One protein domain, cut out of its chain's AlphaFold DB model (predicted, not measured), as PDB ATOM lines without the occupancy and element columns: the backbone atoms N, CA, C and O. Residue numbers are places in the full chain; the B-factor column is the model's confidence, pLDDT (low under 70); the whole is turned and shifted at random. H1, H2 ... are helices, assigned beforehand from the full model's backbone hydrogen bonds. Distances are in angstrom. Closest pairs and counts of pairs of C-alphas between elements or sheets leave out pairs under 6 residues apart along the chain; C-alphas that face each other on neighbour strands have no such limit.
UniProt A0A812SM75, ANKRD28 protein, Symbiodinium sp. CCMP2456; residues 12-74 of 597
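Overview. This is residues 12 to 74 of the 597 residues of the protein "ANKRD28 protein" of Symbiodinium sp. CCMP2456 (UniProt A0A812SM75). A small three-helix body has a fourth helix sticking out from it as an arm: H2 crosses H4 and also packs on the beginning of H3, while residues 12 to 24 of H1 stand free. H3 extends away from H2, and the chain then turns into H4, which comes back past H2. The printed part has 63 residues, with four named helices in the order H1, H2, H3, H4 and no named strand, and its class is all helix. It is only just loose, close to compact, with a radius of gyration of the C-alphas of 12.9 A, and its C-alphas span 36 by 30 by 17 A.

Arrangement. Start at the longest helix, H4, residues 59 to 73, and look from it to H2, residues 28 to 41. The two touch, and their closest C-alphas, those of Val 37 and Ala 64, are 5.9 A apart. They run opposite ways at a steep tilt of 48 degrees. On H2, go next to Ser 34, where H3, residues 45 to 55, touches it: the closest C-alphas, those of Ser 34 and Val 45, are 4.8 A apart. H2 and H3 run the same way at a steep tilt of 64 degrees. H3 and H4 are close but not clearly touching, with the C-alphas of Leu 48 and His 61 closest at 6.9 A; they run opposite ways at a shallow tilt of 34 degrees, only just short of steep. Last comes H1, residues 12 to 25, which touches no helix. It is close to H2 but not clearly touching, with the C-alphas of Gly 24 and Arg 30 closest at 7.1 A, and it is apart from H3 and H4. In H1, H2 and H4 every O i to N i+4 pair is within hydrogen-bond range, and in H3 6 of 7 are.

Along the chain. Find C-alpha 59 at (182.198, 120.321, 188.289); from there H4 runs 21.4 A to C-alpha 73 at (178.937, 103.403, 200.998). H2 runs 19.7 A from Pro 28 to Ile 41, and H3 14.8 A from Val 45 to Ser 55. For H1, go to C-alpha 12 at (147.192, 109.582, 186.771) and read on 19.3 A to Ser 25.

Size, cuts and confidence. The two C-alphas farthest apart, those of Lys 12 and Arg 40, are 37.8 A from each other. Without residues 12 to 24 the body spans 30 by 22 by 15 A. The printed part has no cut, and the three links between the helices are tight. The mean pLDDT of the printed part is 82.0; look for values under 70 at residues 15 to 26, of which 15 to 25 belong to H1.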
ATOM      1  N   LYS A  12     146.127 110.489 186.318       78.31
ATOM      2  CA  LYS A  12     147.192 109.582 186.771       78.31
ATOM      3  C   LYS A  12     148.534 110.301 186.815       78.31
ATOM      4  O   LYS A  12     149.215 110.194 187.824       78.31
ATOM      5  N   ASP A  13     148.852 111.068 185.780       74.75
ATOM      6  CA  ASP A  13     150.134 111.762 185.629       74.75
ATOM      7  C   ASP A  13     150.258 112.861 186.687       74.75
ATOM      8  O   ASP A  13     151.235 112.887 187.422       74.75
ATOM      9  N   PHE A  14     149.204 113.660 186.898       70.94
ATOM     10  CA  PHE A  14     149.157 114.640 187.992       70.94
ATOM     11  C   PHE A  14     149.255 113.997 189.388       70.94
ATOM     12  O   PHE A  14     149.795 114.598 190.309       70.94
ATOM     13  N   VAL A  15     148.741 112.775 189.582       69.12
ATOM     14  CA  VAL A  15     148.876 112.055 190.864       69.12
ATOM     15  C   VAL A  15     150.248 111.392 191.004       69.12
ATOM     16  O   VAL A  15     150.729 111.270 192.126       69.12
ATOM     17  N   ALA A  16     150.894 110.993 189.907       69.75
ATOM     18  CA  ALA A  16     152.271 110.511 189.901       69.75
ATOM     19  C   ALA A  16     153.243 111.657 190.210       69.75
ATOM     20  O   ALA A  16     153.980 111.554 191.184       69.75
ATOM     21  N   ASP A  17     153.145 112.769 189.479       65.50
ATOM     22  CA  ASP A  17     153.906 114.002 189.691       65.50
ATOM     23  C   ASP A  17     153.684 114.550 191.108       65.50
ATOM     24  O   ASP A  17     154.633 114.684 191.868       65.50
ATOM     25  N   LEU A  18     152.439 114.726 191.572       57.81
ATOM     26  CA  LEU A  18     152.192 115.194 192.943       57.81
ATOM     27  C   LEU A  18     152.707 114.202 194.006       57.81
ATOM     28  O   LEU A  18     153.198 114.628 195.053       57.81
ATOM     29  N   LYS A  19     152.661 112.887 193.752       65.75
ATOM     30  CA  LYS A  19     153.269 111.874 194.635       65.75
ATOM     31  C   LYS A  19     154.795 111.982 194.640       65.75
ATOM     32  O   LYS A  19     155.379 111.879 195.714       65.75
ATOM     33  N   GLU A  20     155.433 112.191 193.495       65.00
ATOM     34  CA  GLU A  20     156.882 112.355 193.369       65.00
ATOM     35  C   GLU A  20     157.348 113.678 193.990       65.00
ATOM     36  O   GLU A  20     158.269 113.695 194.803       65.00
ATOM     37  N   HIS A  21     156.641 114.775 193.725       61.56
ATOM     38  CA  HIS A  21     156.939 116.094 194.266       61.56
ATOM     39  C   HIS A  21     156.790 116.123 195.792       61.56
ATOM     40  O   HIS A  21     157.688 116.605 196.483       61.56
ATOM     41  N   PHE A  22     155.711 115.564 196.361       54.81
ATOM     42  CA  PHE A  22     155.547 115.501 197.818       54.81
ATOM     43  C   PHE A  22     156.433 114.424 198.462       54.81
ATOM     44  O   PHE A  22     157.217 114.749 199.350       54.81
ATOM     45  N   LEU A  23     156.359 113.152 198.051       56.50
ATOM     46  CA  LEU A  23     157.140 112.094 198.714       56.50
ATOM     47  C   LEU A  23     158.646 112.206 198.443       56.50
ATOM     48  O   LEU A  23     159.426 111.771 199.286       56.50
ATOM     49  N   GLY A  24     159.047 112.807 197.320       61.69
ATOM     50  CA  GLY A  24     160.434 113.110 196.973       61.69
ATOM     51  C   GLY A  24     160.991 114.305 197.747       61.69
ATOM     52  O   GLY A  24     162.042 114.171 198.375       61.69
ATOM     53  N   SER A  25     160.295 115.451 197.790       62.62
ATOM     54  CA  SER A  25     160.766 116.618 198.568       62.62
ATOM     55  C   SER A  25     160.759 116.374 200.083       62.62
ATOM     56  O   SER A  25     161.632 116.872 200.798       62.62
ATOM     57  N   PHE A  26     159.834 115.548 200.582       67.44
ATOM     58  CA  PHE A  26     159.837 115.070 201.966       67.44
ATOM     59  C   PHE A  26     160.655 113.782 202.178       67.44
ATOM     60  O   PHE A  26     160.662 113.261 203.296       67.44
ATOM     61  N   HIS A  27     161.384 113.272 201.172       77.38
ATOM     62  CA  HIS A  27     162.176 112.054 201.348       77.38
ATOM     63  C   HIS A  27     163.364 112.311 202.290       77.38
ATOM     64  O   HIS A  27     164.192 113.183 202.001       77.38
ATOM     65  N   PRO A  28     163.515 111.558 203.400       77.75
ATOM     66  CA  PRO A  28     164.595 111.803 204.353       77.75
ATOM     67  C   PRO A  28     165.975 111.623 203.709       77.75
ATOM     68  O   PRO A  28     166.885 112.383 204.028       77.75
ATOM     69  N   ALA A  29     166.116 110.700 202.747       79.44
ATOM     70  CA  ALA A  29     167.363 110.491 202.013       79.44
ATOM     71  C   ALA A  29     167.737 111.721 201.171       79.44
ATOM     72  O   ALA A  29     168.819 112.273 201.357       79.44
ATOM     73  N   ARG A  30     166.815 112.218 200.327       82.31
ATOM     74  CA  ARG A  30     167.025 113.425 199.501       82.31
ATOM     75  C   ARG A  30     167.309 114.654 200.363       82.31
ATOM     76  O   ARG A  30     168.138 115.479 199.996       82.31
ATOM     77  N   ARG A  31     166.682 114.761 201.541       82.62
ATOM     78  CA  ARG A  31     166.926 115.860 202.483       82.62
ATOM     79  C   ARG A  31     168.302 115.788 203.152       82.62
ATOM     80  O   ARG A  31     168.970 116.815 203.237       82.62
ATOM     81  N   VAL A  32     168.735 114.607 203.603       83.88
ATOM     82  CA  VAL A  32     170.089 114.393 204.155       83.88
ATOM     83  C   VAL A  32     171.155 114.615 203.080       83.88
ATOM     84  O   VAL A  32     172.147 115.287 203.350       83.88
ATOM     85  N   ALA A  33     170.921 114.126 201.859       86.38
ATOM     86  CA  ALA A  33     171.766 114.370 200.697       86.38
ATOM     87  C   ALA A  33     171.887 115.873 200.394       86.38
ATOM     88  O   ALA A  33     172.990 116.411 200.389       86.38
ATOM     89  N   SER A  34     170.757 116.569 200.232       88.00
ATOM     90  CA  SER A  34     170.726 118.003 199.919       88.00
ATOM     91  C   SER A  34     171.414 118.852 200.993       88.00
ATOM     92  O   SER A  34     172.208 119.721 200.651       88.00
ATOM     93  N   GLU A  35     171.216 118.567 202.286       85.69
ATOM     94  CA  GLU A  35     171.941 119.259 203.365       85.69
ATOM     95  C   GLU A  35     173.440 118.907 203.422       85.69
ATOM     96  O   GLU A  35     174.244 119.779 203.746       85.69
ATOM     97  N   LEU A  36     173.859 117.675 203.092       87.62
ATOM     98  CA  LEU A  36     175.287 117.333 203.004       87.62
ATOM     99  C   LEU A  36     175.966 118.109 201.869       87.62
ATOM    100  O   LEU A  36     176.980 118.768 202.103       87.62
ATOM    101  N   VAL A  37     175.391 118.047 200.666       90.69
ATOM    102  CA  VAL A  37     175.892 118.740 199.471       90.69
ATOM    103  C   VAL A  37     175.936 120.247 199.735       90.69
ATOM    104  O   VAL A  37     176.980 120.871 199.561       90.69
ATOM    105  N   LYS A  38     174.881 120.819 200.329       89.75
ATOM    106  CA  LYS A  38     174.808 122.245 200.687       89.75
ATOM    107  C   LYS A  38     175.816 122.681 201.747       89.75
ATOM    108  O   LYS A  38     176.301 123.806 201.693       89.75
ATOM    109  N   ARG A  39     176.185 121.801 202.683       86.44
ATOM    110  CA  ARG A  39     177.265 122.051 203.661       86.44
ATOM    111  C   ARG A  39     178.673 121.961 203.058       86.44
ATOM    112  O   ARG A  39     179.609 122.425 203.704       86.44
ATOM    113  N   ARG A  40     178.839 121.353 201.877       89.25
ATOM    114  CA  ARG A  40     180.137 121.178 201.199       89.25
ATOM    115  C   ARG A  40     180.358 122.143 200.038       89.25
ATOM    116  O   ARG A  40     181.404 122.775 199.990       89.25
ATOM    117  N   ILE A  41     179.370 122.257 199.157       89.94
ATOM    118  CA  ILE A  41     179.417 123.006 197.892       89.94
ATOM    119  C   ILE A  41     178.691 124.360 198.019       89.94
ATOM    120  O   ILE A  41     178.907 125.267 197.229       89.94
ATOM    121  N   GLY A  42     177.821 124.526 199.022       87.81
ATOM    122  CA  GLY A  42     176.985 125.723 199.209       87.81
ATOM    123  C   GLY A  42     175.621 125.653 198.507       87.81
ATOM    124  O   GLY A  42     174.675 126.314 198.940       87.81
ATOM    125  N   LEU A  43     175.488 124.795 197.491       88.06
ATOM    126  CA  LEU A  43     174.246 124.511 196.764       88.06
ATOM    127  C   LEU A  43     173.581 123.231 197.283       88.06
ATOM    128  O   LEU A  43     174.265 122.265 197.606       88.06
ATOM    129  N   GLY A  44     172.250 123.203 197.374       89.12
ATOM    130  CA  GLY A  44     171.505 121.966 197.614       89.12
ATOM    131  C   GLY A  44     171.210 121.220 196.314       89.12
ATOM    132  O   GLY A  44     171.413 121.732 195.215       89.12
ATOM    133  N   VAL A  45     170.679 120.005 196.436       88.81
ATOM    134  CA  VAL A  45     170.388 119.122 195.288       88.81
ATOM    135  C   VAL A  45     169.333 119.710 194.341       88.81
ATOM    136  O   VAL A  45     169.425 119.524 193.131       88.81
ATOM    137  N   ASP A  46     168.362 120.465 194.859       86.25
ATOM    138  CA  ASP A  46     167.335 121.112 194.030       86.25
ATOM    139  C   ASP A  46     167.863 122.382 193.336       86.25
ATOM    140  O   ASP A  46     167.360 122.772 192.283       86.25
ATOM    141  N   GLU A  47     168.896 123.018 193.901       87.62
ATOM    142  CA  GLU A  47     169.634 124.095 193.237       87.62
ATOM    143  C   GLU A  47     170.594 123.546 192.168       87.62
ATOM    144  O   GLU A  47     170.675 124.134 191.094       87.62
ATOM    145  N   LEU A  48     171.234 122.392 192.403       90.56
ATOM    146  CA  LEU A  48     172.019 121.689 191.380       90.56
ATOM    147  C   LEU A  48     171.149 121.171 190.230       90.56
ATOM    148  O   LEU A  48     171.509 121.377 189.083       90.56
ATOM    149  N   ARG A  49     169.966 120.590 190.477       88.69
ATOM    150  CA  ARG A  49     169.086 120.153 189.372       88.69
ATOM    151  C   ARG A  49     168.716 121.312 188.431       88.69
ATOM    152  O   ARG A  49     168.763 121.154 187.220       88.69
ATOM    153  N   ARG A  50     168.447 122.502 188.979       86.69
ATOM    154  CA  ARG A  50     168.212 123.724 188.182       86.69
ATOM    155  C   ARG A  50     169.459 124.261 187.487       86.69
ATOM    156  O   ARG A  50     169.336 124.981 186.505       86.69
ATOM    157  N   LEU A  51     170.643 123.951 188.010       86.31
ATOM    158  CA  LEU A  51     171.903 124.234 187.338       86.31
ATOM    159  C   LEU A  51     172.075 123.294 186.138       86.31
ATOM    160  O   LEU A  51     172.343 123.775 185.047       86.31
ATOM    161  N   GLN A  52     171.803 121.997 186.302       88.50
ATOM    162  CA  GLN A  52     171.782 121.017 185.211       88.50
ATOM    163  C   GLN A  52     170.821 121.421 184.079       88.50
ATOM    164  O   GLN A  52     171.183 121.356 182.909       88.50
ATOM    165  N   GLU A  53     169.621 121.899 184.430       85.31
ATOM    166  CA  GLU A  53     168.595 122.389 183.492       85.31
ATOM    167  C   GLU A  53     169.019 123.634 182.675       85.31
ATOM    168  O   GLU A  53     168.352 123.962 181.694       85.31
ATOM    169  N   VAL A  54     170.082 124.350 183.073       82.31
ATOM    170  CA  VAL A  54     170.489 125.649 182.490       82.31
ATOM    171  C   VAL A  54     171.918 125.648 181.935       82.31
ATOM    172  O   VAL A  54     172.181 126.319 180.942       82.31
ATOM    173  N   SER A  55     172.838 124.927 182.574       82.00
ATOM    174  CA  SER A  55     174.266 124.881 182.245       82.00
ATOM    175  C   SER A  55     174.855 123.470 182.335       82.00
ATOM    176  O   SER A  55     176.068 123.328 182.511       82.00
ATOM    177  N   GLY A  56     174.017 122.435 182.266       86.50
ATOM    178  CA  GLY A  56     174.449 121.044 182.204       86.50
ATOM    179  C   GLY A  56     175.161 120.524 183.452       86.50
ATOM    180  O   GLY A  56     175.160 121.131 184.526       86.50
ATOM    181  N   VAL A  57     175.779 119.352 183.305       88.50
ATOM    182  CA  VAL A  57     176.572 118.721 184.367       88.50
ATOM    183  C   VAL A  57     177.885 119.495 184.537       88.50
ATOM    184  O   VAL A  57     178.774 119.430 183.692       88.50
ATOM    185  N   THR A  58     177.997 120.261 185.624       88.19
ATOM    186  CA  THR A  58     179.185 121.068 185.984       88.19
ATOM    187  C   THR A  58     180.101 120.344 186.984       88.19
ATOM    188  O   THR A  58     179.709 119.335 187.576       88.19
ATOM    189  N   ALA A  59     181.290 120.885 187.279       86.75
ATOM    190  CA  ALA A  59     182.198 120.321 188.289       86.75
ATOM    191  C   ALA A  59     181.540 120.139 189.678       86.75
ATOM    192  O   ALA A  59     181.814 119.165 190.383       86.75
ATOM    193  N   TRP A  60     180.603 121.018 190.055       88.94
ATOM    194  CA  TRP A  60     179.820 120.893 191.293       88.94
ATOM    195  C   TRP A  60     178.892 119.669 191.318       88.94
ATOM    196  O   TRP A  60     178.596 119.155 192.395       88.94
ATOM    197  N   HIS A  61     178.455 119.173 190.158       91.38
ATOM    198  CA  HIS A  61     177.694 117.929 190.056       91.38
ATOM    199  C   HIS A  61     178.608 116.719 190.276       91.38
ATOM    200  O   HIS A  61     178.264 115.822 191.040       91.38
ATOM    201  N   HIS A  62     179.815 116.716 189.701       89.25
ATOM    202  CA  HIS A  62     180.785 115.643 189.939       89.25
ATOM    203  C   HIS A  62     181.211 115.559 191.419       89.25
ATOM    204  O   HIS A  62     181.165 114.472 191.996       89.25
ATOM    205  N   GLU A  63     181.510 116.688 192.075       91.00
ATOM    206  CA  GLU A  63     181.782 116.724 193.526       91.00
ATOM    207  C   GLU A  63     180.557 116.275 194.347       91.00
ATOM    208  O   GLU A  63     180.690 115.497 195.291       91.00
ATOM    209  N   ALA A  64     179.338 116.692 193.981       92.00
ATOM    210  CA  ALA A  64     178.126 116.243 194.666       92.00
ATOM    211  C   ALA A  64     177.879 114.733 194.502       92.00
ATOM    212  O   ALA A  64     177.474 114.078 195.462       92.00
ATOM    213  N   SER A  65     178.156 114.166 193.326       91.06
ATOM    214  CA  SER A  65     178.010 112.732 193.055       91.06
ATOM    215  C   SER A  65     179.036 111.923 193.849       91.06
ATOM    216  O   SER A  65     178.682 110.955 194.524       91.06
ATOM    217  N   PHE A  66     180.288 112.389 193.895       91.12
ATOM    218  CA  PHE A  66     181.337 111.820 194.742       91.12
ATOM    219  C   PHE A  66     180.973 111.869 196.240       91.12
ATOM    220  O   PHE A  66     181.109 110.879 196.959       91.12
ATOM    221  N   LEU A  67     180.425 112.989 196.724       90.62
ATOM    222  CA  LEU A  67     179.958 113.117 198.108       90.62
ATOM    223  C   LEU A  67     178.773 112.196 198.444       90.62
ATOM    224  O   LEU A  67     178.649 111.769 199.596       90.62
ATOM    225  N   LEU A  68     177.895 111.905 197.479       89.75
ATOM    226  CA  LEU A  68     176.688 111.104 197.694       89.75
ATOM    227  C   LEU A  68     176.907 109.602 197.509       89.75
ATOM    228  O   LEU A  68     176.369 108.831 198.302       89.75
ATOM    229  N   SER A  69     177.770 109.188 196.583       88.69
ATOM    230  CA  SER A  69     178.308 107.821 196.523       88.69
ATOM    231  C   SER A  69     179.126 107.492 197.781       88.69
ATOM    232  O   SER A  69     178.851 106.502 198.454       88.69
ATOM    233  N   HIS A  70     180.009 108.389 198.239       89.00
ATOM    234  CA  HIS A  70     180.696 108.205 199.530       89.00
ATOM    235  C   HIS A  70     179.733 108.215 200.732       89.00
ATOM    236  O   HIS A  70     180.021 107.635 201.780       89.00
ATOM    237  N   LEU A  71     178.558 108.851 200.626       85.75
ATOM    238  CA  LEU A  71     177.502 108.704 201.632       85.75
ATOM    239  C   LEU A  71     176.764 107.363 201.503       85.75
ATOM    240  O   LEU A  71     176.407 106.802 202.541       85.75
ATOM    241  N   SER A  72     176.532 106.835 200.297       85.69
ATOM    242  CA  SER A  72     175.842 105.555 200.098       85.69
ATOM    243  C   SER A  72     176.668 104.385 200.653       85.69
ATOM    244  O   SER A  72     176.116 103.580 201.406       85.69
ATOM    245  N   GLU A  73     177.987 104.381 200.438       86.88
ATOM    246  CA  GLU A  73     178.937 103.403 200.998       86.88
ATOM    247  C   GLU A  73     179.065 103.466 202.533       86.88
ATOM    248  O   GLU A  73     179.344 102.464 203.200       86.88
ATOM    249  N   ARG A  74     178.882 104.647 203.141       85.62
ATOM    250  CA  ARG A  74     179.137 104.837 204.577       85.62
ATOM    251  C   ARG A  74     178.161 104.060 205.464       85.62
ATOM    252  O   ARG A  74     176.940 104.122 205.309       85.62
TER     253      ARG A  74